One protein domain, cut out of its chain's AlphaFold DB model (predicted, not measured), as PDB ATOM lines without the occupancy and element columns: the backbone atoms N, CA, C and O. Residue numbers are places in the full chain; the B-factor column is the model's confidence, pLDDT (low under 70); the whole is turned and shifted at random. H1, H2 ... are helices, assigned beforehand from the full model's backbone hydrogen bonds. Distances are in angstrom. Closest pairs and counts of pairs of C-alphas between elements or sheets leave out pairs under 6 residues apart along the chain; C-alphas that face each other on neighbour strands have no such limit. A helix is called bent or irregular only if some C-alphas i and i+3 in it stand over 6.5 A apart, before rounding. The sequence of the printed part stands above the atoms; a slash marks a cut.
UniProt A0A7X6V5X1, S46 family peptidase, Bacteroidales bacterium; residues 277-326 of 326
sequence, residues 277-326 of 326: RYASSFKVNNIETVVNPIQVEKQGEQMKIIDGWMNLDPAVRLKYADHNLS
ATOM      1  N   ARG A 277     125.413  73.843 143.806       88.81
ATOM      2  CA  ARG A 277     125.080  73.125 142.562       88.81
ATOM      3  C   ARG A 277     124.306  71.820 142.784       88.81
ATOM      4  O   ARG A 277     123.653  71.345 141.865       88.81
ATOM      5  N   TYR A 278     124.368  71.254 143.989       88.81
ATOM      6  CA  TYR A 278     123.681  70.012 144.365       88.81
ATOM      7  C   TYR A 278     122.423  70.264 145.214       88.81
ATOM      8  O   TYR A 278     121.961  69.366 145.923       88.81
ATOM      9  N   ALA A 279     121.884  71.488 145.187       89.56
ATOM     10  CA  ALA A 279     120.647  71.829 145.875       89.56
ATOM     11  C   ALA A 279     119.482  70.938 145.415       89.56
ATOM     12  O   ALA A 279     119.334  70.623 144.234       89.56
ATOM     13  N   SER A 280     118.618  70.546 146.355       94.56
ATOM     14  CA  SER A 280     117.388  69.830 146.016       94.56
ATOM     15  C   SER A 280     116.399  70.753 145.302       94.56
ATOM     16  O   SER A 280     116.386  71.963 145.534       94.56
ATOM     17  N   SER A 281     115.498  70.176 144.504       95.31
ATOM     18  CA  SER A 281     114.417  70.931 143.854       95.31
ATOM     19  C   SER A 281     113.574  71.728 144.854       95.31
ATOM     20  O   SER A 281     113.207  72.864 144.578       95.31
ATOM     21  N   PHE A 282     113.330  71.185 146.051       96.75
ATOM     22  CA  PHE A 282     112.626  71.889 147.127       96.75
ATOM     23  C   PHE A 282     113.370  73.138 147.603       96.75
ATOM     24  O   PHE A 282     112.745  74.168 147.849       96.75
ATOM     25  N   LYS A 283     114.701  73.061 147.726       94.81
ATOM     26  CA  LYS A 283     115.523  74.207 148.118       94.81
ATOM     27  C   LYS A 283     115.500  75.284 147.040       94.81
ATOM     28  O   LYS A 283     115.287  76.444 147.375       94.81
ATOM     29  N   VAL A 284     115.667  74.895 145.776       95.75
ATOM     30  CA  VAL A 284     115.599  75.819 144.635       95.75
ATOM     31  C   VAL A 284     114.232  76.502 144.581       95.75
ATOM     32  O   VAL A 284     114.176  77.726 144.584       95.75
ATOM     33  N   ASN A 285     113.140  75.737 144.672       97.00
ATOM     34  CA  ASN A 285     111.782  76.283 144.684       97.00
ATOM     35  C   ASN A 285     111.565  77.269 145.842       97.00
ATOM     36  O   ASN A 285     110.955  78.315 145.657       97.00
ATOM     37  N   ASN A 286     112.062  76.967 147.045       96.88
ATOM     38  CA  ASN A 286     111.961  77.882 148.184       96.88
ATOM     39  C   ASN A 286     112.771  79.174 147.974       96.88
ATOM     40  O   ASN A 286     112.312  80.252 148.347       96.88
ATOM     41  N   ILE A 287     113.970  79.071 147.391       95.06
ATOM     42  CA  ILE A 287     114.791  80.239 147.058       95.06
ATOM     43  C   ILE A 287     114.047  81.129 146.060       95.06
ATOM     44  O   ILE A 287     113.893  82.320 146.303       95.06
ATOM     45  N   GLU A 288     113.524  80.538 144.991       95.94
ATOM     46  CA  GLU A 288     112.834  81.248 143.915       95.94
ATOM     47  C   GLU A 288     111.511  81.883 144.364       95.94
ATOM     48  O   GLU A 288     111.245  83.038 144.050       95.94
ATOM     49  N   THR A 289     110.680  81.147 145.105       96.75
ATOM     50  CA  THR A 289     109.290  81.561 145.378       96.75
ATOM     51  C   THR A 289     109.105  82.314 146.691       96.75
ATOM     52  O   THR A 289     108.079  82.965 146.872       96.75
ATOM     53  N   VAL A 290     110.070  82.232 147.613       96.50
ATOM     54  CA  VAL A 290     109.949  82.827 148.954       96.50
ATOM     55  C   VAL A 290     111.137  83.722 149.278       96.50
ATOM     56  O   VAL A 290     110.949  84.902 149.557       96.50
ATOM     57  N   VAL A 291     112.361  83.186 149.252       95.44
ATOM     58  CA  VAL A 291     113.538  83.916 149.761       95.44
ATOM     59  C   VAL A 291     113.894  85.099 148.864       95.44
ATOM     60  O   VAL A 291     113.979  86.221 149.357       95.44
ATOM     61  N   ASN A 292     114.069  84.864 147.562       95.56
ATOM     62  CA  ASN A 292     114.496  85.898 146.623       95.56
ATOM     63  C   ASN A 292     113.471  87.036 146.502       95.56
ATOM     64  O   ASN A 292     113.898  88.181 146.611       95.56
ATOM     65  N   PRO A 293     112.150  86.791 146.355       96.75
ATOM     66  CA  PRO A 293     111.175  87.878 146.263       96.75
ATOM     67  C   PRO A 293     111.196  88.807 147.481       96.75
ATOM     68  O   PRO A 293     111.248  90.023 147.322       96.75
ATOM     69  N   ILE A 294     111.240  88.241 148.695       95.75
ATOM     70  CA  ILE A 294     111.303  89.023 149.940       95.75
ATOM     71  C   ILE A 294     112.601  89.833 150.006       95.75
ATOM     72  O   ILE A 294     112.600  90.995 150.419       95.75
ATOM     73  N   GLN A 295     113.724  89.219 149.629       92.94
ATOM     74  CA  GLN A 295     115.022  89.877 149.669       92.94
ATOM     75  C   GLN A 295     115.109  91.025 148.656       92.94
ATOM     76  O   GLN A 295     115.537  92.114 149.033       92.94
ATOM     77  N   VAL A 296     114.643  90.806 147.424       93.25
ATOM     78  CA  VAL A 296     114.607  91.816 146.357       93.25
ATOM     79  C   VAL A 296     113.716  92.991 146.742       93.25
ATOM     80  O   VAL A 296     114.137  94.134 146.601       93.25
ATOM     81  N   GLU A 297     112.515  92.738 147.270       94.31
ATOM     82  CA  GLU A 297     111.609  93.808 147.704       94.31
ATOM     83  C   GLU A 297     112.246  94.653 148.813       94.31
ATOM     84  O   GLU A 297     112.335  95.876 148.703       94.31
ATOM     85  N   LYS A 298     112.767  93.997 149.858       94.12
ATOM     86  CA  LYS A 298     113.403  94.687 150.981       94.12
ATOM     87  C   LYS A 298     114.610  95.516 150.532       94.12
ATOM     88  O   LYS A 298     114.712  96.679 150.914       94.12
ATOM     89  N   GLN A 299     115.530  94.922 149.772       91.06
ATOM     90  CA  GLN A 299     116.741  95.610 149.318       91.06
ATOM     91  C   GLN A 299     116.399  96.744 148.347       91.06
ATOM     92  O   GLN A 299     116.942  97.835 148.487       91.06
ATOM     93  N   GLY A 300     115.434  96.534 147.448       90.50
ATOM     94  CA  GLY A 300     114.970  97.561 146.520       90.50
ATOM     95  C   GLY A 300     114.411  98.798 147.226       90.50
ATOM     96  O   GLY A 300     114.729  99.918 146.837       90.50
ATOM     97  N   GLU A 301     113.629  98.631 148.297       93.31
ATOM     98  CA  GLU A 301     113.138  99.771 149.086       93.31
ATOM     99  C   GLU A 301     114.266 100.495 149.838       93.31
ATOM    100  O   GLU A 301     114.281 101.726 149.898       93.31
ATOM    101  N   GLN A 302     115.243  99.759 150.374       90.69
ATOM    102  CA  GLN A 302     116.406 100.363 151.032       90.69
ATOM    103  C   GLN A 302     117.247 101.187 150.049       90.69
ATOM    104  O   GLN A 302     117.564 102.340 150.347       90.69
ATOM    105  N   MET A 303     117.549 100.630 148.871       88.75
ATOM    106  CA  MET A 303     118.315 101.310 147.824       88.75
ATOM    107  C   MET A 303     117.611 102.582 147.352       88.75
ATOM    108  O   MET A 303     118.230 103.637 147.345       88.75
ATOM    109  N   LYS A 304     116.295 102.540 147.085       90.31
ATOM    110  CA  LYS A 304     115.526 103.739 146.688       90.31
ATOM    111  C   LYS A 304     115.673 104.895 147.677       90.31
ATOM    112  O   LYS A 304     115.777 106.050 147.267       90.31
ATOM    113  N   ILE A 305     115.648 104.596 148.977       91.12
ATOM    114  CA  ILE A 305     115.810 105.612 150.022       91.12
ATOM    115  C   ILE A 305     117.235 106.165 149.990       91.12
ATOM    116  O   ILE A 305     117.412 107.382 149.979       91.12
ATOM    117  N   ILE A 306     118.237 105.283 149.979       89.62
ATOM    118  CA  ILE A 306     119.655 105.656 149.994       89.62
ATOM    119  C   ILE A 306     120.001 106.492 148.752       89.62
ATOM    120  O   ILE A 306     120.489 107.613 148.896       89.62
ATOM    121  N   ASP A 307     119.642 106.019 147.558       88.06
ATOM    122  CA  ASP A 307     119.841 106.713 146.283       88.06
ATOM    123  C   ASP A 307     119.161 108.081 146.265       88.06
ATOM    124  O   ASP A 307     119.740 109.068 145.804       88.06
ATOM    125  N   GLY A 308     117.943 108.172 146.810       90.50
ATOM    126  CA  GLY A 308     117.217 109.432 146.937       90.50
ATOM    127  C   GLY A 308     118.030 110.503 147.668       90.50
ATOM    128  O   GLY A 308     118.071 111.649 147.223       90.50
ATOM    129  N   TRP A 309     118.734 110.133 148.740       92.69
ATOM    130  CA  TRP A 309     119.597 111.057 149.482       92.69
ATOM    131  C   TRP A 309     120.955 111.286 148.807       92.69
ATOM    132  O   TRP A 309     121.414 112.426 148.738       92.69
ATOM    133  N   MET A 310     121.581 110.237 148.266       89.81
ATOM    134  CA  MET A 310     122.873 110.334 147.571       89.81
ATOM    135  C   MET A 310     122.803 111.198 146.300       89.81
ATOM    136  O   MET A 310     123.794 111.812 145.896       89.81
ATOM    137  N   ASN A 311     121.638 111.278 145.659       87.81
ATOM    138  CA  ASN A 311     121.430 112.129 144.487       87.81
ATOM    139  C   ASN A 311     121.309 113.619 144.834       87.81
ATOM    140  O   ASN A 311     121.595 114.461 143.985       87.81
ATOM    141  N   LEU A 312     120.919 113.950 146.067       92.50
ATOM    142  CA  LEU A 312     120.709 115.331 146.506       92.50
ATOM    143  C   LEU A 312     121.969 115.979 147.089       92.50
ATOM    144  O   LEU A 312     122.133 117.190 146.957       92.50
ATOM    145  N   ASP A 313     122.841 115.197 147.729       90.00
ATOM    146  CA  ASP A 313     124.004 115.718 148.450       90.00
ATOM    147  C   ASP A 313     125.269 114.875 148.177       90.00
ATOM    148  O   ASP A 313     125.331 113.707 148.583       90.00
ATOM    149  N   PRO A 314     126.306 115.447 147.531       85.56
ATOM    150  CA  PRO A 314     127.591 114.781 147.318       85.56
ATOM    151  C   PRO A 314     128.277 114.302 148.607       85.56
ATOM    152  O   PRO A 314     128.931 113.261 148.597       85.56
ATOM    153  N   ALA A 315     128.106 114.999 149.735       87.12
ATOM    154  CA  ALA A 315     128.674 114.568 151.012       87.12
ATOM    155  C   ALA A 315     127.971 113.308 151.541       87.12
ATOM    156  O   ALA A 315     128.617 112.406 152.084       87.12
ATOM    157  N   VAL A 316     126.652 113.203 151.343       88.88
ATOM    158  CA  VAL A 316     125.895 111.980 151.652       88.88
ATOM    159  C   VAL A 316     126.269 110.862 150.685       88.88
ATOM    160  O   VAL A 316     126.450 109.728 151.128       88.88
ATOM    161  N   ARG A 317     126.456 111.177 149.397       87.31
ATOM    162  CA  ARG A 317     126.947 110.220 148.400       87.31
ATOM    163  C   ARG A 317     128.265 109.607 148.825       87.31
ATOM    164  O   ARG A 317     128.335 108.389 148.904       87.31
ATOM    165  N   LEU A 318     129.261 110.427 149.162       85.00
ATOM    166  CA  LEU A 318     130.543 109.928 149.645       85.00
ATOM    167  C   LEU A 318     130.343 109.077 150.904       85.00
ATOM    168  O   LEU A 318     130.866 107.978 150.979       85.00
ATOM    169  N   LYS A 319     129.523 109.508 151.866       87.50
ATOM    170  CA  LYS A 319     129.294 108.752 153.107       87.50
ATOM    171  C   LYS A 319     128.686 107.356 152.895       87.50
ATOM    172  O   LYS A 319     129.031 106.441 153.636       87.50
ATOM    173  N   TYR A 320     127.776 107.202 151.935       87.25
ATOM    174  CA  TYR A 320     127.071 105.941 151.662       87.25
ATOM    175  C   TYR A 320     127.637 105.163 150.470       87.25
ATOM    176  O   TYR A 320     127.124 104.090 150.162       87.25
ATOM    177  N   ALA A 321     128.691 105.668 149.828       81.62
ATOM    178  CA  ALA A 321     129.233 105.106 148.598       81.62
ATOM    179  C   ALA A 321     129.620 103.627 148.753       81.62
ATOM    180  O   ALA A 321     129.326 102.835 147.868       81.62
ATOM    181  N   ASP A 322     130.247 103.263 149.874       79.12
ATOM    182  CA  ASP A 322     130.659 101.884 150.173       79.12
ATOM    183  C   ASP A 322     129.465 100.988 150.520       79.12
ATOM    184  O   ASP A 322     129.383  99.855 150.073       79.12
ATOM    185  N   HIS A 323     128.470 101.528 151.231       73.81
ATOM    186  CA  HIS A 323     127.294 100.765 151.647       73.81
ATOM    187  C   HIS A 323     126.329 100.438 150.500       73.81
ATOM    188  O   HIS A 323     125.559  99.490 150.607       73.81
ATOM    189  N   ASN A 324     126.318 101.254 149.445       58.44
ATOM    190  CA  ASN A 324     125.396 101.093 148.320       58.44
ATOM    191  C   ASN A 324     125.947 100.169 147.218       58.44
ATOM    192  O   ASN A 324     125.179  99.683 146.397       58.44
ATOM    193  N   LEU A 325     127.266  99.940 147.194       53.00
ATOM    194  CA  LEU A 325     127.956  99.069 146.231       53.00
ATOM    195  C   LEU A 325     128.403  97.723 146.836       53.00
ATOM    196  O   LEU A 325     128.906  96.872 146.102       53.00
ATOM    197  N   SER A 326     128.209  97.528 148.148       36.16
ATOM    198  CA  SER A 326     128.437  96.280 148.899       36.16
ATOM    199  C   SER A 326     127.150  95.481 149.104       36.16
ATOM    200  O   SER A 326     127.169  94.243 148.922       36.16
TER     201      SER A 326
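AT A GLANCE: This is residues 277 to 326 of the 326 residues of the protein "S46 family peptidase" of Bacteroidales bacterium (UniProt A0A7X6V5X1). One long, bent helix, H1, makes the long axis of a rod, and the shorter H2 folds back beside its last residues, 303 to 310, as a lopsided helical hairpin. Much of the rest of H1 sticks out with no other part packed on it, and residues 277 to 280 trail from its first residue. The printed part has 50 residues with two named helices, H1 then H2, and no named strand; its class is all helix. It is extended, with a radius of gyration of the C-alphas of 15.9 A and spans of 46 by 19 by 9 A.

HOW THE PARTS SIT: H1, residues 281 to 310, was assigned as one helix by its hydrogen bonds but is bent: C-alphas 289 and 292 are 6.9 A apart. Its arms, H1a, residues 281 to 289, and H1b, residues 292 to 310, are near each other at a shallow tilt of 34.8 degrees, only just short of steep. H2, residues 314 to 325, touches H1b at residues 303 to 310 alone; the closest C-alphas, those of Met 310 and Arg 317, are 4.2 A apart. H1b and H2 form a helical hairpin, at a shallow tilt of 18 degrees, opposite ways. H1a and H2 are apart. In H1a and H1b every O i to N i+4 pair is within hydrogen-bond range; in H2, 5 of 8 are.

IN THESE COORDINATES: H1b measures 25.8 A from first to last C-alpha, H2 15.8 A and H1a 11.9 A. C-alpha 281 begins H1a at (114.417, 70.931, 143.854), C-alpha 310 ends H1b at (122.873, 110.334, 147.571), and C-alpha 325 ends H2 at (127.956, 99.069, 146.231). H2 is irregular: C-alphas 319 and 322 are 7.6 A apart.

THE WHOLE: The two C-alphas farthest apart, those of Ser 281 and Ala 315, are 46.5 A apart. The printed part has no cut, and the link from H1 to H2 is tight, with 3 residues. Residues 277 to 286, 288 to 294 and 296 to 301 stand free. The mean pLDDT of the printed part is 88.6; residues 324 to 326 are under 70.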